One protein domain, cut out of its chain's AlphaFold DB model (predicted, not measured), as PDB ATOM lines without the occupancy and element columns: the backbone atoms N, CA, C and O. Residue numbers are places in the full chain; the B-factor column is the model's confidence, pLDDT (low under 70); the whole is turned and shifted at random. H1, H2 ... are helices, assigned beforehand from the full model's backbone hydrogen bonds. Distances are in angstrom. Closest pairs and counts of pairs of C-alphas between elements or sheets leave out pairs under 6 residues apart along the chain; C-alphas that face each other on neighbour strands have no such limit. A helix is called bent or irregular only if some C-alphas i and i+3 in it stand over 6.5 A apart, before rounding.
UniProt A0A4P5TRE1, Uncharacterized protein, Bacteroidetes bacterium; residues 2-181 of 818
ATOM      1  N   THR A   2     -22.361  -5.718   7.768       37.62
ATOM      2  CA  THR A   2     -23.739  -5.380   8.202       37.62
ATOM      3  C   THR A   2     -23.991  -5.678   9.687       37.62
ATOM      4  O   THR A   2     -24.557  -4.853  10.394       37.62
ATOM      5  N   LEU A   3     -23.472  -6.801  10.196       34.66
ATOM      6  CA  LEU A   3     -23.525  -7.145  11.622       34.66
ATOM      7  C   LEU A   3     -22.751  -6.145  12.504       34.66
ATOM      8  O   LEU A   3     -23.241  -5.751  13.553       34.66
ATOM      9  N   ILE A   4     -21.579  -5.679  12.057       37.78
ATOM     10  CA  ILE A   4     -20.764  -4.677  12.769       37.78
ATOM     11  C   ILE A   4     -21.481  -3.323  12.772       37.78
ATOM     12  O   ILE A   4     -21.548  -2.678  13.810       37.78
ATOM     13  N   PHE A   5     -22.092  -2.923  11.652       44.22
ATOM     14  CA  PHE A   5     -22.923  -1.718  11.586       44.22
ATOM     15  C   PHE A   5     -24.116  -1.797  12.548       44.22
ATOM     16  O   PHE A   5     -24.352  -0.854  13.294       44.22
ATOM     17  N   ILE A   6     -24.824  -2.932  12.599       42.66
ATOM     18  CA  ILE A   6     -25.932  -3.156  13.541       42.66
ATOM     19  C   ILE A   6     -25.443  -3.092  14.995       42.66
ATOM     20  O   ILE A   6     -26.097  -2.464  15.824       42.66
ATOM     21  N   LEU A   7     -24.287  -3.685  15.305       37.91
ATOM     22  CA  LEU A   7     -23.693  -3.666  16.646       37.91
ATOM     23  C   LEU A   7     -23.218  -2.263  17.057       37.91
ATOM     24  O   LEU A   7     -23.440  -1.863  18.197       37.91
ATOM     25  N   VAL A   8     -22.646  -1.484  16.137       44.12
ATOM     26  CA  VAL A   8     -22.259  -0.081  16.365       44.12
ATOM     27  C   VAL A   8     -23.493   0.809  16.508       44.12
ATOM     28  O   VAL A   8     -23.540   1.643  17.410       44.12
ATOM     29  N   LEU A   9     -24.529   0.605  15.689       46.09
ATOM     30  CA  LEU A   9     -25.807   1.304  15.814       46.09
ATOM     31  C   LEU A   9     -26.455   0.996  17.169       46.09
ATOM     32  O   LEU A   9     -26.916   1.910  17.841       46.09
ATOM     33  N   LEU A  10     -26.440  -0.266  17.609       43.03
ATOM     34  CA  LEU A  10     -26.912  -0.684  18.932       43.03
ATOM     35  C   LEU A  10     -26.084  -0.059  20.061       43.03
ATOM     36  O   LEU A  10     -26.666   0.451  21.015       43.03
ATOM     37  N   ALA A  11     -24.756  -0.029  19.949       41.56
ATOM     38  CA  ALA A  11     -23.874   0.584  20.943       41.56
ATOM     39  C   ALA A  11     -24.087   2.106  21.049       41.56
ATOM     40  O   ALA A  11     -24.210   2.638  22.153       41.56
ATOM     41  N   LEU A  12     -24.227   2.802  19.914       45.69
ATOM     42  CA  LEU A  12     -24.581   4.223  19.862       45.69
ATOM     43  C   LEU A  12     -25.987   4.461  20.424       45.69
ATOM     44  O   LEU A  12     -26.195   5.380  21.209       45.69
ATOM     45  N   LEU A  13     -26.956   3.606  20.097       48.12
ATOM     46  CA  LEU A  13     -28.307   3.704  20.638       48.12
ATOM     47  C   LEU A  13     -28.332   3.535  22.154       48.12
ATOM     48  O   LEU A  13     -29.037   4.288  22.817       48.12
ATOM     49  N   ILE A  14     -27.545   2.612  22.707       47.84
ATOM     50  CA  ILE A  14     -27.435   2.388  24.153       47.84
ATOM     51  C   ILE A  14     -26.717   3.566  24.833       47.84
ATOM     52  O   ILE A  14     -27.214   4.078  25.838       47.84
ATOM     53  N   GLY A  15     -25.605   4.048  24.266       49.91
ATOM     54  CA  GLY A  15     -24.831   5.170  24.810       49.91
ATOM     55  C   GLY A  15     -25.575   6.511  24.768       49.91
ATOM     56  O   GLY A  15     -25.537   7.279  25.729       49.91
ATOM     57  N   PHE A  16     -26.327   6.774  23.696       53.56
ATOM     58  CA  PHE A  16     -27.065   8.025  23.516       53.56
ATOM     59  C   PHE A  16     -28.514   7.977  24.027       53.56
ATOM     60  O   PHE A  16     -29.159   9.025  24.090       53.56
ATOM     61  N   TYR A  17     -29.046   6.819  24.445       56.97
ATOM     62  CA  TYR A  17     -30.452   6.686  24.864       56.97
ATOM     63  C   TYR A  17     -30.854   7.664  25.977       56.97
ATOM     64  O   TYR A  17     -31.901   8.309  25.887       56.97
ATOM     65  N   LYS A  18     -30.022   7.805  27.020       54.72
ATOM     66  CA  LYS A  18     -30.273   8.740  28.130       54.72
ATOM     67  C   LYS A  18     -30.306  10.205  27.646       54.72
ATOM     68  O   LYS A  18     -31.326  10.853  27.883       54.72
ATOM     69  N   PRO A  19     -29.290  10.716  26.917       58.19
ATOM     70  CA  PRO A  19     -29.349  12.033  26.274       58.19
ATOM     71  C   PRO A  19     -30.574  12.226  25.368       58.19
ATOM     72  O   PRO A  19     -31.263  13.234  25.458       58.19
ATOM     73  N   LEU A  20     -30.917  11.242  24.535       57.53
ATOM     74  CA  LEU A  20     -32.056  11.310  23.610       57.53
ATOM     75  C   LEU A  20     -33.412  11.337  24.311       57.53
ATOM     76  O   LEU A  20     -34.354  11.953  23.814       57.53
ATOM     77  N   LYS A  21     -33.535  10.671  25.462       62.38
ATOM     78  CA  LYS A  21     -34.730  10.763  26.304       62.38
ATOM     79  C   LYS A  21     -34.918  12.181  26.849       62.38
ATOM     80  O   LYS A  21     -36.059  12.598  27.005       62.38
ATOM     81  N   ILE A  22     -33.825  12.911  27.078       61.75
ATOM     82  CA  ILE A  22     -33.838  14.307  27.531       61.75
ATOM     83  C   ILE A  22     -34.115  15.265  26.359       61.75
ATOM     84  O   ILE A  22     -34.898  16.195  26.507       61.75
ATOM     85  N   ILE A  23     -33.503  15.029  25.193       58.28
ATOM     86  CA  ILE A  23     -33.563  15.934  24.029       58.28
ATOM     87  C   ILE A  23     -34.875  15.784  23.239       58.28
ATOM     88  O   ILE A  23     -35.410  16.765  22.727       58.28
ATOM     89  N   LEU A  24     -35.407  14.563  23.131       63.81
ATOM     90  CA  LEU A  24     -36.621  14.240  22.371       63.81
ATOM     91  C   LEU A  24     -37.642  13.516  23.268       63.81
ATOM     92  O   LEU A  24     -37.989  12.360  23.000       63.81
ATOM     93  N   PRO A  25     -38.108  14.133  24.365       66.56
ATOM     94  CA  PRO A  25     -38.905  13.443  25.379       66.56
ATOM     95  C   PRO A  25     -40.211  12.866  24.812       66.56
ATOM     96  O   PRO A  25     -40.597  11.761  25.188       66.56
ATOM     97  N   ASP A  26     -40.809  13.542  23.826       73.56
ATOM     98  CA  ASP A  26     -42.133  13.213  23.273       73.56
ATOM     99  C   ASP A  26     -42.113  12.142  22.168       73.56
ATOM    100  O   ASP A  26     -43.159  11.773  21.633       73.56
ATOM    101  N   LEU A  27     -40.930  11.666  21.760       67.25
ATOM    102  CA  LEU A  27     -40.804  10.657  20.707       67.25
ATOM    103  C   LEU A  27     -40.706   9.249  21.278       67.25
ATOM    104  O   LEU A  27     -39.933   8.975  22.206       67.25
ATOM    105  N   SER A  28     -41.418   8.326  20.628       72.69
ATOM    106  CA  SER A  28     -41.203   6.900  20.836       72.69
ATOM    107  C   SER A  28     -39.761   6.524  20.489       72.69
ATOM    108  O   SER A  28     -39.101   7.162  19.664       72.69
ATOM    109  N   PHE A  29     -39.263   5.467  21.131       67.25
ATOM    110  CA  PHE A  29     -37.904   4.981  20.915       67.25
ATOM    111  C   PHE A  29     -37.614   4.730  19.430       67.25
ATOM    112  O   PHE A  29     -36.630   5.242  18.917       67.25
ATOM    113  N   SER A  30     -38.519   4.067  18.707       56.50
ATOM    114  CA  SER A  30     -38.361   3.785  17.275       56.50
ATOM    115  C   SER A  30     -38.209   5.042  16.414       56.50
ATOM    116  O   SER A  30     -37.362   5.078  15.527       56.50
ATOM    117  N   LEU A  31     -38.969   6.102  16.695       64.94
ATOM    118  CA  LEU A  31     -38.851   7.377  15.983       64.94
ATOM    119  C   LEU A  31     -37.521   8.087  16.274       64.94
ATOM    120  O   LEU A  31     -36.962   8.712  15.374       64.94
ATOM    121  N   LYS A  32     -36.987   7.950  17.495       70.88
ATOM    122  CA  LYS A  32     -35.633   8.422  17.827       70.88
ATOM    123  C   LYS A  32     -34.583   7.690  16.997       70.88
ATOM    124  O   LYS A  32     -33.697   8.347  16.466       70.88
ATOM    125  N   ILE A  33     -34.710   6.368  16.826       62.84
ATOM    126  CA  ILE A  33     -33.767   5.602  16.000       62.84
ATOM    127  C   ILE A  33     -33.817   6.050  14.542       62.84
ATOM    128  O   ILE A  33     -32.759   6.279  13.968       62.84
ATOM    129  N   ILE A  34     -35.010   6.225  13.954       55.88
ATOM    130  CA  ILE A  34     -35.134   6.739  12.577       55.88
ATOM    131  C   ILE A  34     -34.394   8.060  12.458       55.88
ATOM    132  O   ILE A  34     -33.569   8.215  11.574       55.88
ATOM    133  N   PHE A  35     -34.668   8.996  13.365       66.81
ATOM    134  CA  PHE A  35     -34.051  10.312  13.330       66.81
ATOM    135  C   PHE A  35     -32.516  10.246  13.398       66.81
ATOM    136  O   PHE A  35     -31.847  10.922  12.621       66.81
ATOM    137  N   ILE A  36     -31.963   9.403  14.273       69.94
ATOM    138  CA  ILE A  36     -30.511   9.204  14.391       69.94
ATOM    139  C   ILE A  36     -29.956   8.569  13.126       69.94
ATOM    140  O   ILE A  36     -29.009   9.095  12.568       69.94
ATOM    141  N   LEU A  37     -30.560   7.478  12.650       63.44
ATOM    142  CA  LEU A  37     -30.124   6.776  11.447       63.44
ATOM    143  C   LEU A  37     -30.123   7.719  10.239       63.44
ATOM    144  O   LEU A  37     -29.139   7.797   9.513       63.44
ATOM    145  N   SER A  38     -31.207   8.475  10.071       67.56
ATOM    146  CA  SER A  38     -31.369   9.508   9.055       67.56
ATOM    147  C   SER A  38     -30.249  10.543   9.100       67.56
ATOM    148  O   SER A  38     -29.645  10.846   8.072       67.56
ATOM    149  N   LEU A  39     -29.960  11.066  10.292       66.31
ATOM    150  CA  LEU A  39     -28.908  12.052  10.497       66.31
ATOM    151  C   LEU A  39     -27.521  11.446  10.242       66.31
ATOM    152  O   LEU A  39     -26.718  12.049   9.538       66.31
ATOM    153  N   SER A  40     -27.260  10.240  10.751       67.25
ATOM    154  CA  SER A  40     -26.009   9.509  10.552       67.25
ATOM    155  C   SER A  40     -25.733   9.250   9.077       67.25
ATOM    156  O   SER A  40     -24.620   9.498   8.642       67.25
ATOM    157  N   ILE A  41     -26.731   8.827   8.294       65.88
ATOM    158  CA  ILE A  41     -26.583   8.606   6.849       65.88
ATOM    159  C   ILE A  41     -26.185   9.904   6.141       65.88
ATOM    160  O   ILE A  41     -25.182   9.924   5.431       65.88
ATOM    161  N   SER A  42     -26.929  10.996   6.349       68.19
ATOM    162  CA  SER A  42     -26.628  12.276   5.691       68.19
ATOM    163  C   SER A  42     -25.249  12.812   6.085       68.19
ATOM    164  O   SER A  42     -24.521  13.322   5.233       68.19
ATOM    165  N   ILE A  43     -24.864  12.642   7.353       64.31
ATOM    166  CA  ILE A  43     -23.531  12.984   7.852       64.31
ATOM    167  C   ILE A  43     -22.461  12.102   7.187       64.31
ATOM    168  O   ILE A  43     -21.465  12.624   6.691       64.31
ATOM    169  N   SER A  44     -22.661  10.786   7.110       64.81
ATOM    170  CA  SER A  44     -21.733   9.868   6.441       64.81
ATOM    171  C   SER A  44     -21.517  10.234   4.971       64.81
ATOM    172  O   SER A  44     -20.368  10.261   4.542       64.81
ATOM    173  N   CYS A  45     -22.568  10.591   4.221       60.78
ATOM    174  CA  CYS A  45     -22.433  11.057   2.833       60.78
ATOM    175  C   CYS A  45     -21.594  12.336   2.738       60.78
ATOM    176  O   CYS A  45     -20.647  12.399   1.955       60.78
ATOM    177  N   PHE A  46     -21.930  13.341   3.558       63.03
ATOM    178  CA  PHE A  46     -21.218  14.620   3.613       63.03
ATOM    179  C   PHE A  46     -19.717  14.411   3.826       63.03
ATOM    180  O   PHE A  46     -18.882  15.002   3.146       63.03
ATOM    181  N   PHE A  47     -19.360  13.520   4.740       62.94
ATOM    182  CA  PHE A  47     -17.964  13.286   5.050       62.94
ATOM    183  C   PHE A  47     -17.244  12.314   4.136       62.94
ATOM    184  O   PHE A  47     -16.048  12.475   3.966       62.94
ATOM    185  N   SER A  48     -17.923  11.315   3.569       62.41
ATOM    186  CA  SER A  48     -17.318  10.479   2.528       62.41
ATOM    187  C   SER A  48     -16.807  11.377   1.403       62.41
ATOM    188  O   SER A  48     -15.692  11.206   0.921       62.41
ATOM    189  N   ARG A  49     -17.594  12.410   1.069       64.69
ATOM    190  CA  ARG A  49     -17.187  13.453   0.137       64.69
ATOM    191  C   ARG A  49     -16.019  14.283   0.667       64.69
ATOM    192  O   ARG A  49     -15.047  14.457  -0.051       64.69
ATOM    193  N   LEU A  50     -16.093  14.767   1.907       61.66
ATOM    194  CA  LEU A  50     -15.032  15.576   2.515       61.66
ATOM    195  C   LEU A  50     -13.693  14.817   2.601       61.66
ATOM    196  O   LEU A  50     -12.654  15.372   2.286       61.66
ATOM    197  N   LEU A  51     -13.705  13.534   2.952       61.28
ATOM    198  CA  LEU A  51     -12.511  12.691   3.052       61.28
ATOM    199  C   LEU A  51     -11.823  12.474   1.711       61.28
ATOM    200  O   LEU A  51     -10.605  12.597   1.634       61.28
ATOM    201  N   HIS A  52     -12.599  12.229   0.656       64.38
ATOM    202  CA  HIS A  52     -12.059  12.091  -0.694       64.38
ATOM    203  C   HIS A  52     -11.371  13.387  -1.180       64.38
ATOM    204  O   HIS A  52     -10.542  13.343  -2.084       64.38
ATOM    205  N   LEU A  53     -11.667  14.539  -0.561       60.72
ATOM    206  CA  LEU A  53     -10.997  15.814  -0.837       60.72
ATOM    207  C   LEU A  53      -9.699  16.021  -0.045       60.72
ATOM    208  O   LEU A  53      -8.889  16.851  -0.448       60.72
ATOM    209  N   PHE A  54      -9.495  15.316   1.077       55.72
ATOM    210  CA  PHE A  54      -8.420  15.625   2.030       55.72
ATOM    211  C   PHE A  54      -7.288  14.585   2.146       55.72
ATOM    212  O   PHE A  54      -6.296  14.936   2.776       55.72
ATOM    213  N   SER A  55      -7.368  13.360   1.593       50.44
ATOM    214  CA  SER A  55      -6.203  12.491   1.248       50.44
ATOM    215  C   SER A  55      -6.582  11.027   0.958       50.44
ATOM    216  O   SER A  55      -7.615  10.536   1.403       50.44
ATOM    217  N   GLU A  56      -5.659  10.307   0.304       49.47
ATOM    218  CA  GLU A  56      -5.583   8.836   0.192       49.47
ATOM    219  C   GLU A  56      -5.366   8.095   1.537       49.47
ATOM    220  O   GLU A  56      -5.228   6.872   1.551       49.47
ATOM    221  N   THR A  57      -5.338   8.782   2.687       47.94
ATOM    222  CA  THR A  57      -4.996   8.173   3.987       47.94
ATOM    223  C   THR A  57      -6.163   8.137   4.982       47.94
ATOM    224  O   THR A  57      -6.750   9.155   5.334       47.94
ATOM    225  N   GLU A  58      -6.478   6.911   5.415       46.94
ATOM    226  CA  GLU A  58      -7.361   6.445   6.500       46.94
ATOM    227  C   GLU A  58      -8.490   7.367   7.018       46.94
ATOM    228  O   GLU A  58      -8.466   7.898   8.126       46.94
ATOM    229  N   LEU A  59      -9.553   7.427   6.211       46.69
ATOM    230  CA  LEU A  59     -11.012   7.340   6.462       46.69
ATOM    231  C   LEU A  59     -11.679   7.675   7.819       46.69
ATOM    232  O   LEU A  59     -12.856   8.004   7.804       46.69
ATOM    233  N   ILE A  60     -11.062   7.568   8.993       48.06
ATOM    234  CA  ILE A  60     -11.815   7.515  10.267       48.06
ATOM    235  C   ILE A  60     -11.928   8.875  11.003       48.06
ATOM    236  O   ILE A  60     -13.031   9.188  11.458       48.06
ATOM    237  N   PRO A  61     -10.898   9.742  11.110       48.16
ATOM    238  CA  PRO A  61     -10.936  10.894  12.029       48.16
ATOM    239  C   PRO A  61     -11.900  12.039  11.657       48.16
ATOM    240  O   PRO A  61     -12.485  12.659  12.550       48.16
ATOM    241  N   ALA A  62     -12.112  12.333  10.368       41.53
ATOM    242  CA  ALA A  62     -12.894  13.508   9.958       41.53
ATOM    243  C   ALA A  62     -14.396  13.365  10.260       41.53
ATOM    244  O   ALA A  62     -15.006  14.314  10.757       41.53
ATOM    245  N   HIS A  63     -14.970  12.168  10.047       46.22
ATOM    246  CA  HIS A  63     -16.363  11.834  10.386       46.22
ATOM    247  C   HIS A  63     -16.694  12.136  11.849       46.22
ATOM    248  O   HIS A  63     -17.737  12.715  12.169       46.22
ATOM    249  N   TRP A  64     -15.782  11.743  12.740       49.06
ATOM    250  CA  TRP A  64     -15.905  12.002  14.163       49.06
ATOM    251  C   TRP A  64     -15.807  13.496  14.443       49.06
ATOM    252  O   TRP A  64     -16.633  14.000  15.190       49.06
ATOM    253  N   LEU A  65     -14.898  14.231  13.795       47.88
ATOM    254  CA  LEU A  65     -14.659  15.642  14.101       47.88
ATOM    255  C   LEU A  65     -15.876  16.546  13.863       47.88
ATOM    256  O   LEU A  65     -16.216  17.302  14.761       47.88
ATOM    257  N   PHE A  66     -16.587  16.469  12.732       49.97
ATOM    258  CA  PHE A  66     -17.818  17.271  12.551       49.97
ATOM    259  C   PHE A  66     -19.086  16.626  13.124       49.97
ATOM    260  O   PHE A  66     -19.984  17.372  13.490       49.97
ATOM    261  N   ALA A  67     -19.173  15.305  13.338       52.25
ATOM    262  CA  ALA A  67     -20.218  14.772  14.224       52.25
ATOM    263  C   ALA A  67     -20.051  15.332  15.649       52.25
ATOM    264  O   ALA A  67     -21.035  15.689  16.296       52.25
ATOM    265  N   ILE A  68     -18.799  15.493  16.091       53.16
ATOM    266  CA  ILE A  68     -18.419  16.182  17.320       53.16
ATOM    267  C   ILE A  68     -18.722  17.681  17.199       53.16
ATOM    268  O   ILE A  68     -19.412  18.183  18.069       53.16
ATOM    269  N   CYS A  69     -18.339  18.399  16.135       56.88
ATOM    270  CA  CYS A  69     -18.642  19.833  15.992       56.88
ATOM    271  C   CYS A  69     -20.146  20.111  15.898       56.88
ATOM    272  O   CYS A  69     -20.631  21.017  16.558       56.88
ATOM    273  N   TRP A  70     -20.907  19.333  15.132       60.88
ATOM    274  CA  TRP A  70     -22.364  19.424  15.060       60.88
ATOM    275  C   TRP A  70     -23.001  19.035  16.394       60.88
ATOM    276  O   TRP A  70     -23.904  19.720  16.862       60.88
ATOM    277  N   GLY A  71     -22.490  17.993  17.056       61.56
ATOM    278  CA  GLY A  71     -22.878  17.618  18.414       61.56
ATOM    279  C   GLY A  71     -22.572  18.705  19.447       61.56
ATOM    280  O   GLY A  71     -23.382  18.929  20.340       61.56
ATOM    281  N   ILE A  72     -21.463  19.431  19.298       65.31
ATOM    282  CA  ILE A  72     -21.061  20.577  20.123       65.31
ATOM    283  C   ILE A  72     -21.923  21.795  19.795       65.31
ATOM    284  O   ILE A  72     -22.334  22.492  20.711       65.31
ATOM    285  N   ILE A  73     -22.242  22.051  18.527       61.50
ATOM    286  CA  ILE A  73     -23.108  23.158  18.110       61.50
ATOM    287  C   ILE A  73     -24.520  22.899  18.623       61.50
ATOM    288  O   ILE A  73     -25.052  23.703  19.374       61.50
ATOM    289  N   VAL A  74     -25.120  21.752  18.309       58.75
ATOM    290  CA  VAL A  74     -26.461  21.386  18.782       58.75
ATOM    291  C   VAL A  74     -26.483  21.255  20.304       58.75
ATOM    292  O   VAL A  74     -27.383  21.788  20.945       58.75
ATOM    293  N   GLY A  75     -25.483  20.607  20.902       62.94
ATOM    294  CA  GLY A  75     -25.344  20.464  22.350       62.94
ATOM    295  C   GLY A  75     -25.158  21.805  23.060       62.94
ATOM    296  O   GLY A  75     -25.827  22.069  24.054       62.94
ATOM    297  N   GLY A  76     -24.327  22.690  22.517       64.69
ATOM    298  CA  GLY A  76     -24.114  24.056  22.994       64.69
ATOM    299  C   GLY A  76     -25.376  24.904  22.871       64.69
ATOM    300  O   GLY A  76     -25.776  25.557  23.833       64.69
ATOM    301  N   LEU A  77     -26.085  24.810  21.746       59.81
ATOM    302  CA  LEU A  77     -27.388  25.446  21.542       59.81
ATOM    303  C   LEU A  77     -28.439  24.930  22.543       59.81
ATOM    304  O   LEU A  77     -29.235  25.720  23.055       59.81
ATOM    305  N   ILE A  78     -28.416  23.631  22.869       59.34
ATOM    306  CA  ILE A  78     -29.254  23.002  23.906       59.34
ATOM    307  C   ILE A  78     -28.933  23.538  25.300       59.34
ATOM    308  O   ILE A  78     -29.845  23.890  26.053       59.34
ATOM    309  N   ILE A  79     -27.649  23.648  25.635       65.56
ATOM    310  CA  ILE A  79     -27.189  24.147  26.934       65.56
ATOM    311  C   ILE A  79     -27.560  25.626  27.118       65.56
ATOM    312  O   ILE A  79     -28.040  25.997  28.190       65.56
ATOM    313  N   LEU A  80     -27.408  26.448  26.075       65.38
ATOM    314  CA  LEU A  80     -27.615  27.899  26.132       65.38
ATOM    315  C   LEU A  80     -29.093  28.329  26.191       65.38
ATOM    316  O   LEU A  80     -29.367  29.465  26.569       65.38
ATOM    317  N   ASN A  81     -30.064  27.469  25.841       62.00
ATOM    318  CA  ASN A  81     -31.458  27.907  25.647       62.00
ATOM    319  C   ASN A  81     -32.540  26.968  26.228       62.00
ATOM    320  O   ASN A  81     -33.605  26.782  25.635       62.00
ATOM    321  N   LYS A  82     -32.288  26.384  27.412       59.62
ATOM    322  CA  LYS A  82     -33.102  25.326  28.065       59.62
ATOM    323  C   LYS A  82     -34.631  25.543  28.094       59.62
ATOM    324  O   LYS A  82     -35.367  24.565  28.158       59.62
ATOM    325  N   LYS A  83     -35.132  26.786  28.048       57.06
ATOM    326  CA  LYS A  83     -36.571  27.110  28.165       57.06
ATOM    327  C   LYS A  83     -37.364  27.094  26.846       57.06
ATOM    328  O   LYS A  83     -38.583  27.209  26.900       57.06
ATOM    329  N   THR A  84     -36.732  26.964  25.672       59.38
ATOM    330  CA  THR A  84     -37.430  27.084  24.363       59.38
ATOM    331  C   THR A  84     -37.369  25.838  23.467       59.38
ATOM    332  O   THR A  84     -37.647  25.911  22.262       59.38
ATOM    333  N   PHE A  85     -37.038  24.679  24.042       67.31
ATOM    334  CA  PHE A  85     -36.898  23.424  23.307       67.31
ATOM    335  C   PHE A  85     -38.217  22.680  23.157       67.31
ATOM    336  O   PHE A  85     -38.812  22.229  24.129       67.31
ATOM    337  N   THR A  86     -38.636  22.492  21.907       74.62
ATOM    338  CA  THR A  86     -39.643  21.489  21.557       74.62
ATOM    339  C   THR A  86     -39.016  20.482  20.606       74.62
ATOM    340  O   THR A  86     -38.254  20.857  19.712       74.62
ATOM    341  N   THR A  87     -39.381  19.209  20.753       77.38
ATOM    342  CA  THR A  87     -39.002  18.118  19.842       77.38
ATOM    343  C   THR A  87     -39.178  18.523  18.368       77.38
ATOM    344  O   THR A  87     -38.315  18.270  17.533       77.38
ATOM    345  N   LYS A  88     -40.272  19.227  18.047       81.38
ATOM    346  CA  LYS A  88     -40.571  19.712  16.690       81.38
ATOM    347  C   LYS A  88     -39.475  20.627  16.149       81.38
ATOM    348  O   LYS A  88     -39.049  20.448  15.014       81.38
ATOM    349  N   ARG A  89     -39.010  21.582  16.956       79.19
ATOM    350  CA  ARG A  89     -37.997  22.566  16.556       79.19
ATOM    351  C   ARG A  89     -36.681  21.892  16.176       79.19
ATOM    352  O   ARG A  89     -36.113  22.247  15.154       79.19
ATOM    353  N   ILE A  90     -36.277  20.868  16.932       78.62
ATOM    354  CA  ILE A  90     -35.086  20.054  16.644       78.62
ATOM    355  C   ILE A  90     -35.249  19.288  15.325       78.62
ATOM    356  O   ILE A  90     -34.343  19.268  14.496       78.62
ATOM    357  N   LEU A  91     -36.411  18.670  15.098       82.38
ATOM    358  CA  LEU A  91     -36.665  17.930  13.857       82.38
ATOM    359  C   LEU A  91     -36.653  18.849  12.627       82.38
ATOM    360  O   LEU A  91     -36.081  18.484  11.603       82.38
ATOM    361  N   TYR A  92     -37.240  20.044  12.726       82.19
ATOM    362  CA  TYR A  92     -37.235  21.022  11.636       82.19
ATOM    363  C   TYR A  92     -35.865  21.654  11.405       82.19
ATOM    364  O   TYR A  92     -35.482  21.824  10.253       82.19
ATOM    365  N   SER A  93     -35.102  21.966  12.454       80.19
ATOM    366  CA  SER A  93     -33.732  22.461  12.278       80.19
ATOM    367  C   SER A  93     -32.805  21.394  11.705       80.19
ATOM    368  O   SER A  93     -31.848  21.714  11.024       80.19
ATOM    369  N   SER A  94     -33.095  20.113  11.925       78.19
ATOM    370  CA  SER A  94     -32.301  19.023  11.348       78.19
ATOM    371  C   SER A  94     -32.605  18.779   9.867       78.19
ATOM    372  O   SER A  94     -31.824  18.121   9.187       78.19
ATOM    373  N   PHE A  95     -33.718  19.303   9.345       83.31
ATOM    374  CA  PHE A  95     -34.126  19.091   7.955       83.31
ATOM    375  C   PHE A  95     -33.073  19.558   6.931       83.31
ATOM    376  O   PHE A  95     -32.719  18.751   6.075       83.31
ATOM    377  N   PRO A  96     -32.503  20.779   7.015       85.75
ATOM    378  CA  PRO A  96     -31.441  21.195   6.094       85.75
ATOM    379  C   PRO A  96     -30.186  20.319   6.174       85.75
ATOM    380  O   PRO A  96     -29.549  20.077   5.156       85.75
ATOM    381  N   VAL A  97     -29.858  19.781   7.354       76.88
ATOM    382  CA  VAL A  97     -28.722  18.856   7.522       76.88
ATOM    383  C   VAL A  97     -28.990  17.524   6.824       76.88
ATOM    384  O   VAL A  97     -28.093  16.947   6.217       76.88
ATOM    385  N   LEU A  98     -30.236  17.044   6.835       83.00
ATOM    386  CA  LEU A  98     -30.603  15.828   6.106       83.00
ATOM    387  C   LEU A  98     -30.446  15.989   4.590       83.00
ATOM    388  O   LEU A  98     -30.075  15.021   3.923       83.00
ATOM    389  N   LEU A  99     -30.664  17.202   4.069       88.88
ATOM    390  CA  LEU A  99     -30.466  17.531   2.657       88.88
ATOM    391  C   LEU A  99     -28.995  17.520   2.229       88.88
ATOM    392  O   LEU A  99     -28.749  17.472   1.028       88.88
ATOM    393  N   LEU A 100     -28.024  17.497   3.153       82.06
ATOM    394  CA  LEU A 100     -26.601  17.424   2.795       82.06
ATOM    395  C   LEU A 100     -26.286  16.207   1.921       82.06
ATOM    396  O   LEU A 100     -25.494  16.312   0.994       82.06
ATOM    397  N   GLY A 101     -26.943  15.070   2.165       81.69
ATOM    398  CA  GLY A 101     -26.746  13.869   1.355       81.69
ATOM    399  C   GLY A 101     -27.196  14.031  -0.103       81.69
ATOM    400  O   GLY A 101     -26.507  13.581  -1.012       81.69
ATOM    401  N   ILE A 102     -28.302  14.743  -0.331       90.62
ATOM    402  CA  ILE A 102     -28.764  15.128  -1.674       90.62
ATOM    403  C   ILE A 102     -27.836  16.199  -2.260       90.62
ATOM    404  O   ILE A 102     -27.509  16.168  -3.445       90.62
ATOM    405  N   TRP A 103     -27.378  17.131  -1.419       90.50
ATOM    406  CA  TRP A 103     -26.501  18.224  -1.821       90.50
ATOM    407  C   TRP A 103     -25.137  17.748  -2.325       90.50
ATOM    408  O   TRP A 103     -24.603  18.358  -3.244       90.50
ATOM    409  N   VAL A 104     -24.595  16.642  -1.798       86.00
ATOM    410  CA  VAL A 104     -23.369  16.018  -2.336       86.00
ATOM    411  C   VAL A 104     -23.510  15.783  -3.843       86.00
ATOM    412  O   VAL A 104     -22.680  16.252  -4.616       86.00
ATOM    413  N   VAL A 105     -24.598  15.141  -4.272       90.75
ATOM    414  CA  VAL A 105     -24.853  14.867  -5.694       90.75
ATOM    415  C   VAL A 105     -25.180  16.149  -6.456       90.75
ATOM    416  O   VAL A 105     -24.621  16.389  -7.522       90.75
ATOM    417  N   ALA A 106     -26.019  17.019  -5.888       93.25
ATOM    418  CA  ALA A 106     -26.390  18.278  -6.532       93.25
ATOM    419  C   ALA A 106     -25.179  19.190  -6.792       93.25
ATOM    420  O   ALA A 106     -25.089  19.788  -7.855       93.25
ATOM    421  N   SER A 107     -24.227  19.275  -5.860       91.38
ATOM    422  CA  SER A 107     -23.005  20.071  -6.026       91.38
ATOM    423  C   SER A 107     -22.100  19.543  -7.143       91.38
ATOM    424  O   SER A 107     -21.560  20.337  -7.913       91.38
ATOM    425  N   GLN A 108     -21.988  18.216  -7.270       91.62
ATOM    426  CA  GLN A 108     -21.255  17.571  -8.356       91.62
ATOM    427  C   GLN A 108     -21.934  17.850  -9.701       91.62
ATOM    428  O   GLN A 108     -21.266  18.236 -10.657       91.62
ATOM    429  N   GLU A 109     -23.260  17.708  -9.769       95.44
ATOM    430  CA  GLU A 109     -24.022  17.989 -10.985       95.44
ATOM    431  C   GLU A 109     -24.017  19.467 -11.364       95.44
ATOM    432  O   GLU A 109     -23.863  19.758 -12.538       95.44
ATOM    433  N   ILE A 110     -24.111  20.412 -10.424       95.56
ATOM    434  CA  ILE A 110     -24.003  21.849 -10.736       95.56
ATOM    435  C   ILE A 110     -22.661  22.142 -11.409       95.56
ATOM    436  O   ILE A 110     -22.630  22.791 -12.454       95.56
ATOM    437  N   PHE A 111     -21.562  21.630 -10.846       95.00
ATOM    438  CA  PHE A 111     -20.238  21.773 -11.446       95.00
ATOM    439  C   PHE A 111     -20.179  21.147 -12.846       95.00
ATOM    440  O   PHE A 111     -19.731  21.799 -13.789       95.00
ATOM    441  N   LEU A 112     -20.660  19.909 -13.004       95.88
ATOM    442  CA  LEU A 112     -20.615  19.203 -14.285       95.88
ATOM    443  C   LEU A 112     -21.531  19.837 -15.338       95.88
ATOM    444  O   LEU A 112     -21.119  19.951 -16.483       95.88
ATOM    445  N   ILE A 113     -22.719  20.312 -14.971       97.06
ATOM    446  CA  ILE A 113     -23.638  21.020 -15.870       97.06
ATOM    447  C   ILE A 113     -22.973  22.295 -16.392       97.06
ATOM    448  O   ILE A 113     -22.936  22.511 -17.602       97.06
ATOM    449  N   LEU A 114     -22.387  23.109 -15.506       96.00
ATOM    450  CA  LEU A 114     -21.633  24.299 -15.912       96.00
ATOM    451  C   LEU A 114     -20.465  23.921 -16.829       96.00
ATOM    452  O   LEU A 114     -20.297  24.514 -17.893       96.00
ATOM    453  N   ASN A 115     -19.720  22.873 -16.475       95.81
ATOM    454  CA  ASN A 115     -18.622  22.360 -17.284       95.81
ATOM    455  C   ASN A 115     -19.074  21.920 -18.695       95.81
ATOM    456  O   ASN A 115     -18.432  22.289 -19.678       95.81
ATOM    457  N   GLN A 116     -20.194  21.201 -18.826       95.00
ATOM    458  CA  GLN A 116     -20.728  20.769 -20.126       95.00
ATOM    459  C   GLN A 116     -21.201  21.949 -20.991       95.00
ATOM    460  O   GLN A 116     -21.068  21.915 -22.219       95.00
ATOM    461  N   GLN A 117     -21.648  23.034 -20.354       94.50
ATOM    462  CA  GLN A 117     -21.993  24.317 -20.980       94.50
ATOM    463  C   GLN A 117     -20.759  25.200 -21.275       94.50
ATOM    464  O   GLN A 117     -20.904  26.376 -21.602       94.50
ATOM    465  N   SER A 118     -19.539  24.655 -21.176       94.69
ATOM    466  CA  SER A 118     -18.268  25.381 -21.355       94.69
ATOM    467  C   SER A 118     -18.010  26.493 -20.321       94.69
ATOM    468  O   SER A 118     -17.226  27.406 -20.576       94.69
ATOM    469  N   VAL A 119     -18.645  26.431 -19.147       94.62
ATOM    470  CA  VAL A 119     -18.427  27.357 -18.028       94.62
ATOM    471  C   VAL A 119     -17.496  26.700 -17.004       94.62
ATOM    472  O   VAL A 119     -17.922  25.940 -16.136       94.62
ATOM    473  N   PHE A 120     -16.198  27.004 -17.095       93.06
ATOM    474  CA  PHE A 120     -15.145  26.438 -16.236       93.06
ATOM    475  C   PHE A 120     -14.918  27.283 -14.973       93.06
ATOM    476  O   PHE A 120     -13.851  27.863 -14.777       93.06
ATOM    477  N   PHE A 121     -15.949  27.409 -14.134       89.44
ATOM    478  CA  PHE A 121     -15.895  28.226 -12.918       89.44
ATOM    479  C   PHE A 121     -16.013  27.387 -11.642       89.44
ATOM    480  O   PHE A 121     -16.961  26.615 -11.471       89.44
ATOM    481  N   GLY A 122     -15.084  27.616 -10.710       86.44
ATOM    482  CA  GLY A 122     -15.065  26.976  -9.397       86.44
ATOM    483  C   GLY A 122     -14.692  25.492  -9.439       86.44
ATOM    484  O   GLY A 122     -14.215  24.969 -10.443       86.44
ATOM    485  N   THR A 123     -14.912  24.819  -8.314       86.19
ATOM    486  CA  THR A 123     -14.724  23.371  -8.154       86.19
ATOM    487  C   THR A 123     -16.001  22.751  -7.605       86.19
ATOM    488  O   THR A 123     -16.787  23.435  -6.940       86.19
ATOM    489  N   ALA A 124     -16.222  21.454  -7.832       84.00
ATOM    490  CA  ALA A 124     -17.334  20.738  -7.202       84.00
ATOM    491  C   ALA A 124     -17.289  20.892  -5.667       84.00
ATOM    492  O   ALA A 124     -18.323  21.090  -5.028       84.00
ATOM    493  N   THR A 125     -16.085  20.914  -5.086       81.62
ATOM    494  CA  THR A 125     -15.842  21.244  -3.673       81.62
ATOM    495  C   THR A 125     -16.335  22.625  -3.273       81.62
ATOM    496  O   THR A 125     -16.964  22.758  -2.225       81.62
ATOM    497  N   LEU A 126     -16.087  23.660  -4.077       83.44
ATOM    498  CA  LEU A 126     -16.551  25.012  -3.769       83.44
ATOM    499  C   LEU A 126     -18.080  25.053  -3.673       83.44
ATOM    500  O   LEU A 126     -18.618  25.550  -2.682       83.44
ATOM    501  N   TYR A 127     -18.781  24.485  -4.660       87.12
ATOM    502  CA  TYR A 127     -20.244  24.399  -4.642       87.12
ATOM    503  C   TYR A 127     -20.741  23.572  -3.453       87.12
ATOM    504  O   TYR A 127     -21.694  23.960  -2.769       87.12
ATOM    505  N   PHE A 128     -20.062  22.465  -3.151       84.50
ATOM    506  CA  PHE A 128     -20.368  21.628  -2.000       84.50
ATOM    507  C   PHE A 128     -20.256  22.401  -0.680       84.50
ATOM    508  O   PHE A 128     -21.224  22.427   0.084       84.50
ATOM    509  N   VAL A 129     -19.127  23.071  -0.425       81.50
ATOM    510  CA  VAL A 129     -18.870  23.845   0.800       81.50
ATOM    511  C   VAL A 129     -19.845  25.015   0.918       81.50
ATOM    512  O   VAL A 129     -20.471  25.176   1.966       81.50
ATOM    513  N   ALA A 130     -20.032  25.788  -0.156       83.00
ATOM    514  CA  ALA A 130     -20.924  26.946  -0.162       83.00
ATOM    515  C   ALA A 130     -22.374  26.549   0.144       83.00
ATOM    516  O   ALA A 130     -23.013  27.135   1.021       83.00
ATOM    517  N   GLY A 131     -22.893  25.513  -0.520       85.88
ATOM    518  CA  GLY A 131     -24.257  25.057  -0.260       85.88
ATOM    519  C   GLY A 131     -24.419  24.340   1.078       85.88
ATOM    520  O   GLY A 131     -25.451  24.499   1.726       85.88
ATOM    521  N   SER A 132     -23.393  23.635   1.566       82.19
ATOM    522  CA  SER A 132     -23.418  23.040   2.909       82.19
ATOM    523  C   SER A 132     -23.462  24.114   3.995       82.19
ATOM    524  O   SER A 132     -24.249  24.007   4.936       82.19
ATOM    525  N   PHE A 133     -22.678  25.184   3.840       82.56
ATOM    526  CA  PHE A 133     -22.728  26.350   4.718       82.56
ATOM    527  C   PHE A 133     -24.098  27.035   4.663       82.56
ATOM    528  O   PHE A 133     -24.682  27.334   5.702       82.56
ATOM    529  N   PHE A 134     -24.667  27.208   3.467       87.31
ATOM    530  CA  PHE A 134     -26.014  27.756   3.297       87.31
ATOM    531  C   PHE A 134     -27.086  26.907   4.004       87.31
ATOM    532  O   PHE A 134     -27.900  27.446   4.756       87.31
ATOM    533  N   LEU A 135     -27.058  25.580   3.842       86.06
ATOM    534  CA  LEU A 135     -27.970  24.659   4.531       86.06
ATOM    535  C   LEU A 135     -27.792  24.710   6.054       86.06
ATOM    536  O   LEU A 135     -28.782  24.697   6.790       86.06
ATOM    537  N   LEU A 136     -26.555  24.830   6.539       81.88
ATOM    538  CA  LEU A 136     -26.261  24.999   7.962       81.88
ATOM    539  C   LEU A 136     -26.849  26.312   8.502       81.88
ATOM    540  O   LEU A 136     -27.519  26.302   9.535       81.88
ATOM    541  N   CYS A 137     -26.671  27.419   7.778       84.81
ATOM    542  CA  CYS A 137     -27.253  28.717   8.110       84.81
ATOM    543  C   CYS A 137     -28.785  28.661   8.143       84.81
ATOM    544  O   CYS A 137     -29.383  29.174   9.086       84.81
ATOM    545  N   ILE A 138     -29.430  27.981   7.186       86.00
ATOM    546  CA  ILE A 138     -30.886  27.748   7.210       86.00
ATOM    547  C   ILE A 138     -31.282  26.928   8.438       86.00
ATOM    548  O   ILE A 138     -32.265  27.252   9.097       86.00
ATOM    549  N   SER A 139     -30.533  25.875   8.767       83.50
ATOM    550  CA  SER A 139     -30.786  25.047   9.950       83.50
ATOM    551  C   SER A 139     -30.732  25.878  11.235       83.50
ATOM    552  O   SER A 139     -31.669  25.829  12.035       83.50
ATOM    553  N   VAL A 140     -29.695  26.705  11.395       82.50
ATOM    554  CA  VAL A 140     -29.547  27.634  12.524       82.50
ATOM    555  C   VAL A 140     -30.669  28.677  12.519       82.50
ATOM    556  O   VAL A 140     -31.268  28.935  13.559       82.50
ATOM    557  N   PHE A 141     -31.029  29.230  11.361       86.06
ATOM    558  CA  PHE A 141     -32.118  30.197  11.232       86.06
ATOM    559  C   PHE A 141     -33.473  29.600  11.637       86.06
ATOM    560  O   PHE A 141     -34.151  30.154  12.500       86.06
ATOM    561  N   ILE A 142     -33.845  28.437  11.092       83.88
ATOM    562  CA  ILE A 142     -35.057  27.689  11.469       83.88
ATOM    563  C   ILE A 142     -35.035  27.362  12.961       83.88
ATOM    564  O   ILE A 142     -36.065  27.429  13.635       83.88
ATOM    565  N   PHE A 143     -33.860  27.012  13.484       79.00
ATOM    566  CA  PHE A 143     -33.690  26.743  14.894       79.00
ATOM    567  C   PHE A 143     -33.929  27.989  15.739       79.00
ATOM    568  O   PHE A 143     -34.632  27.881  16.725       79.00
ATOM    569  N   TYR A 144     -33.419  29.170  15.398       79.06
ATOM    570  CA  TYR A 144     -33.586  30.376  16.220       79.06
ATOM    571  C   TYR A 144     -34.930  31.079  16.024       79.06
ATOM    572  O   TYR A 144     -35.457  31.664  16.975       79.06
ATOM    573  N   TRP A 145     -35.531  30.978  14.843       80.31
ATOM    574  CA  TRP A 145     -36.775  31.669  14.539       80.31
ATOM    575  C   TRP A 145     -37.987  30.927  15.120       80.31
ATOM    576  O   TRP A 145     -38.080  29.700  15.068       80.31
ATOM    577  N   LYS A 146     -38.934  31.665  15.719       71.94
ATOM    578  CA  LYS A 146     -40.133  31.107  16.382       71.94
ATOM    579  C   LYS A 146     -41.194  30.671  15.360       71.94
ATOM    580  O   LYS A 146     -42.328  31.145  15.387       71.94
ATOM    581  N   ILE A 147     -40.832  29.781  14.439       76.06
ATOM    582  CA  ILE A 147     -41.762  29.263  13.435       76.06
ATOM    583  C   ILE A 147     -42.786  28.353  14.130       76.06
ATOM    584  O   ILE A 147     -42.440  27.350  14.758       76.06
ATOM    585  N   ASN A 148     -44.070  28.696  14.011       75.19
ATOM    586  CA  ASN A 148     -45.164  27.897  14.557       75.19
ATOM    587  C   ASN A 148     -45.416  26.656  13.694       75.19
ATOM    588  O   ASN A 148     -46.123  26.692  12.683       75.19
ATOM    589  N   PHE A 149     -44.859  25.525  14.117       76.38
ATOM    590  CA  PHE A 149     -45.021  24.263  13.410       76.38
ATOM    591  C   PHE A 149     -46.315  23.534  13.791       76.38
ATOM    592  O   PHE A 149     -46.454  22.972  14.880       76.38
ATOM    593  N   LYS A 150     -47.255  23.481  12.839       80.88
ATOM    594  CA  LYS A 150     -48.564  22.828  13.017       80.88
ATOM    595  C   LYS A 150     -48.497  21.293  13.078       80.88
ATOM    596  O   LYS A 150     -49.376  20.682  13.672       80.88
ATOM    597  N   LYS A 151     -47.479  20.653  12.486       82.88
ATOM    598  CA  LYS A 151     -47.369  19.179  12.422       82.88
ATOM    599  C   LYS A 151     -46.811  18.589  13.719       82.88
ATOM    600  O   LYS A 151     -46.044  19.242  14.424       82.88
ATOM    601  N   ASP A 152     -47.211  17.369  14.055       88.38
ATOM    602  CA  ASP A 152     -46.659  16.588  15.161       88.38
ATOM    603  C   ASP A 152     -45.313  15.943  14.780       88.38
ATOM    604  O   ASP A 152     -45.015  15.717  13.603       88.38
ATOM    605  N   SER A 153     -44.494  15.633  15.784       84.75
ATOM    606  CA  SER A 153     -43.145  15.089  15.592       84.75
ATOM    607  C   SER A 153     -43.135  13.756  14.837       84.75
ATOM    608  O   SER A 153     -42.270  13.538  13.988       84.75
ATOM    609  N   ALA A 154     -44.124  12.886  15.069       85.19
ATOM    610  CA  ALA A 154     -44.223  11.608  14.370       85.19
ATOM    611  C   ALA A 154     -44.561  11.793  12.883       85.19
ATOM    612  O   ALA A 154     -43.970  11.125  12.028       85.19
ATOM    613  N   SER A 155     -45.449  12.733  12.535       89.75
ATOM    614  CA  SER A 155     -45.704  13.057  11.126       89.75
ATOM    615  C   SER A 155     -44.502  13.696  10.433       89.75
ATOM    616  O   SER A 155     -44.360  13.495   9.227       89.75
ATOM    617  N   ILE A 156     -43.668  14.475  11.126       87.75
ATOM    618  CA  ILE A 156     -42.449  15.050  10.532       87.75
ATOM    619  C   ILE A 156     -41.466  13.930  10.197       87.75
ATOM    620  O   ILE A 156     -40.982  13.850   9.069       87.75
ATOM    621  N   ILE A 157     -41.234  13.017  11.143       86.75
ATOM    622  CA  ILE A 157     -40.305  11.906  10.932       86.75
ATOM    623  C   ILE A 157     -40.784  11.007   9.791       86.75
ATOM    624  O   ILE A 157     -40.045  10.745   8.849       86.75
ATOM    625  N   SER A 158     -42.050  10.591   9.840       90.81
ATOM    626  CA  SER A 158     -42.603   9.638   8.876       90.81
ATOM    627  C   SER A 158     -42.842  10.212   7.477       90.81
ATOM    628  O   SER A 158     -42.761   9.462   6.513       90.81
ATOM    629  N   LYS A 159     -43.155  11.503   7.323       92.06
ATOM    630  CA  LYS A 159     -43.511  12.071   6.004       92.06
ATOM    631  C   LYS A 159     -42.432  12.948   5.385       92.06
ATOM    632  O   LYS A 159     -42.600  13.345   4.239       92.06
ATOM    633  N   ILE A 160     -41.392  13.299   6.136       90.50
ATOM    634  CA  ILE A 160     -40.350  14.219   5.670       90.50
ATOM    635  C   ILE A 160     -38.972  13.590   5.866       90.50
ATOM    636  O   ILE A 160     -38.285  13.326   4.887       90.50
ATOM    637  N   ILE A 161     -38.589  13.296   7.110       89.31
ATOM    638  CA  ILE A 161     -37.223  12.852   7.433       89.31
ATOM    639  C   ILE A 161     -36.916  11.484   6.816       89.31
ATOM    640  O   ILE A 161     -35.916  11.349   6.120       89.31
ATOM    641  N   ALA A 162     -37.787  10.490   7.012       89.12
ATOM    642  CA  ALA A 162     -37.571   9.147   6.475       89.12
ATOM    643  C   ALA A 162     -37.503   9.114   4.931       89.12
ATOM    644  O   ALA A 162     -36.528   8.566   4.418       89.12
ATOM    645  N   PRO A 163     -38.435   9.739   4.175       94.44
ATOM    646  CA  PRO A 163     -38.303   9.857   2.723       94.44
ATOM    647  C   PRO A 163     -37.000  10.522   2.275       94.44
ATOM    648  O   PRO A 163     -36.366  10.021   1.358       94.44
ATOM    649  N   ILE A 164     -36.564  11.607   2.925       92.88
ATOM    650  CA  ILE A 164     -35.307  12.283   2.559       92.88
ATOM    651  C   ILE A 164     -34.109  11.377   2.791       92.88
ATOM    652  O   ILE A 164     -33.217  11.336   1.957       92.88
ATOM    653  N   SER A 165     -34.085  10.616   3.882       87.94
ATOM    654  CA  SER A 165     -33.008   9.653   4.115       87.94
ATOM    655  C   SER A 165     -32.988   8.541   3.081       87.94
ATOM    656  O   SER A 165     -31.912   8.167   2.635       87.94
ATOM    657  N   ILE A 166     -34.156   8.051   2.665       92.06
ATOM    658  CA  ILE A 166     -34.256   7.085   1.567       92.06
ATOM    659  C   ILE A 166     -33.722   7.704   0.276       92.06
ATOM    660  O   ILE A 166     -32.857   7.106  -0.353       92.06
ATOM    661  N   ILE A 167     -34.158   8.919  -0.075       94.50
ATOM    662  CA  ILE A 167     -33.652   9.643  -1.250       94.50
ATOM    663  C   ILE A 167     -32.133   9.783  -1.165       94.50
ATOM    664  O   ILE A 167     -31.457   9.470  -2.132       94.50
ATOM    665  N   THR A 168     -31.591  10.183  -0.012       89.31
ATOM    666  CA  THR A 168     -30.148  10.296   0.213       89.31
ATOM    667  C   THR A 168     -29.429   8.972  -0.042       89.31
ATOM    668  O   THR A 168     -28.449   8.976  -0.778       89.31
ATOM    669  N   VAL A 169     -29.889   7.848   0.519       87.31
ATOM    670  CA  VAL A 169     -29.240   6.538   0.309       87.31
ATOM    671  C   VAL A 169     -29.315   6.116  -1.155       87.31
ATOM    672  O   VAL A 169     -28.315   5.687  -1.716       87.31
ATOM    673  N   PHE A 170     -30.481   6.248  -1.788       91.62
ATOM    674  CA  PHE A 170     -30.677   5.792  -3.165       91.62
ATOM    675  C   PHE A 170     -29.955   6.677  -4.179       91.62
ATOM    676  O   PHE A 170     -29.306   6.145  -5.075       91.62
ATOM    677  N   ILE A 171     -30.002   8.008  -4.027       91.75
ATOM    678  CA  ILE A 171     -29.291   8.916  -4.934       91.75
ATOM    679  C   ILE A 171     -27.791   8.669  -4.849       91.75
ATOM    680  O   ILE A 171     -27.158   8.486  -5.871       91.75
ATOM    681  N   THR A 172     -27.222   8.563  -3.650       86.19
ATOM    682  CA  THR A 172     -25.777   8.329  -3.495       86.19
ATOM    683  C   THR A 172     -25.359   6.896  -3.817       86.19
ATOM    684  O   THR A 172     -24.231   6.685  -4.245       86.19
ATOM    685  N   GLY A 173     -26.245   5.913  -3.642       87.62
ATOM    686  CA  GLY A 173     -25.968   4.516  -3.971       87.62
ATOM    687  C   GLY A 173     -26.001   4.201  -5.464       87.62
ATOM    688  O   GLY A 173     -25.323   3.266  -5.884       87.62
ATOM    689  N   HIS A 174     -26.747   4.976  -6.258       90.00
ATOM    690  CA  HIS A 174     -26.894   4.761  -7.703       90.00
ATOM    691  C   HIS A 174     -26.271   5.851  -8.580       90.00
ATOM    692  O   HIS A 174     -26.056   5.616  -9.766       90.00
ATOM    693  N   TYR A 175     -26.005   7.042  -8.045       91.88
ATOM    694  CA  TYR A 175     -25.394   8.118  -8.815       91.88
ATOM    695  C   TYR A 175     -23.919   7.833  -9.088       91.88
ATOM    696  O   TYR A 175     -23.134   7.609  -8.166       91.88
ATOM    697  N   ASN A 176     -23.543   7.927 -10.359       91.31
ATOM    698  CA  ASN A 176     -22.157   7.943 -10.790       91.31
ATOM    699  C   ASN A 176     -21.979   9.078 -11.811       91.31
ATOM    700  O   ASN A 176     -22.660   9.053 -12.838       91.31
ATOM    701  N   PRO A 177     -21.121  10.087 -11.558       93.12
ATOM    702  CA  PRO A 177     -20.977  11.234 -12.457       93.12
ATOM    703  C   PRO A 177     -20.455  10.868 -13.851       93.12
ATOM    704  O   PRO A 177     -20.706  11.627 -14.796       93.12
ATOM    705  N   ILE A 178     -19.745   9.740 -13.960       93.31
ATOM    706  CA  ILE A 178     -19.157   9.211 -15.188       93.31
ATOM    707  C   ILE A 178     -19.649   7.774 -15.382       93.31
ATOM    708  O   ILE A 178     -19.580   6.951 -14.473       93.31
ATOM    709  N   THR A 179     -20.131   7.456 -16.579       92.81
ATOM    710  CA  THR A 179     -20.542   6.094 -16.940       92.81
ATOM    711  C   THR A 179     -19.516   5.428 -17.854       92.81
ATOM    712  O   THR A 179     -18.610   6.080 -18.369       92.81
ATOM    713  N   THR A 180     -19.632   4.124 -18.069       91.06
ATOM    714  CA  THR A 180     -18.844   3.391 -19.066       91.06
ATOM    715  C   THR A 180     -19.656   3.206 -20.337       91.06
ATOM    716  O   THR A 180     -20.881   3.065 -20.291       91.06
ATOM    717  N   THR A 181     -18.978   3.178 -21.481       90.50
ATOM    718  CA  THR A 181     -19.618   2.723 -22.721       90.50
ATOM    719  C   THR A 181     -20.066   1.271 -22.543       90.50
ATOM    720  O   THR A 181     -19.318   0.466 -21.992       90.50
TER     721      THR A 181
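What this domain is: This is residues 2 to 181 of the 818 residues of an uncharacterized protein of Bacteroidetes bacterium (UniProt A0A4P5TRE1). This is a bundle of helices lying roughly lengthwise round one long helix: H2 runs through the middle, with H7 beside it and with H4 and H5, joined end to end through one residue, between H2 and H6. H3 crosses the far part of H2, and H1 is an arm at the other end whose residues 2 to 8 stick out free. The printed part has 180 residues with seven named helices, H1 to H7 in order, and no named strand; its class is all helix. It is compact, with a radius of gyration of the C-alphas of 17.5 A and spans of 52 by 40 by 28 A.

Where its parts are: Find C-alpha 29 at (-37.904, 4.981, 20.915); from there H2, residues 29 to 54, runs 36.6 A to C-alpha 54 at (-8.420, 15.625, 2.030). Before it look for H1, residues 2 to 23, irregular with C-alphas 15 and 18 7.3 A apart and with a kink of 56 degrees near residue 17. After it come H3, residues 61 to 80, H4, residues 87 to 98, and H5, residues 100 to 116. H4 is irregular, but only just, with C-alphas 93 and 96 6.7 A apart. H6, residues 124 to 144, spans 30.1 A. H7, residues 153 to 174, spans 30.2 A and ends at C-alpha 174 (-26.894, 4.761, -7.703); it is only just irregular, with C-alphas 159 and 162 6.6 A apart.

How they stand to each other: Start at H2, the hub, which touches H3, H4, H5 and H7. It touches H7 the same way at a shallow tilt of 33 degrees, only just short of steep; the closest C-alphas, of Ser 38 and Ser 165, are 5.2 A apart. With residues 41 to 49 alone it touches H5, closest at the C-alphas of Ser 42 and Gly 101, 4.6 A. Its residues 43 to 51 alone touch H3 at a steep tilt of 49 degrees, Phe 47 to His 63, C-alphas 5.8 A apart. Further out, H5 and H6 form a hairpin, with the C-alphas of Ser 107 and Phe 128 closest at 5.1 A. H1 is close to H2 but not clearly touching, with the C-alphas of Leu 20 and Lys 32 closest at 7.4 A. In H2, H3 and H6 every O i to N i+4 pair is within hydrogen-bond range; H1 has 16 of 18, H4 6 of 8, H5 12 of 13 and H7 16 of 18.

The domain as a whole: Look to Lys 83 and Thr 181 for the two C-alphas farthest apart, 58.9 A. The printed part has no cut, and no link is long. The mean pLDDT of the printed part is 73.0; residues 2 to 25, 27, 29 to 31 and 33 to 85 are under 70.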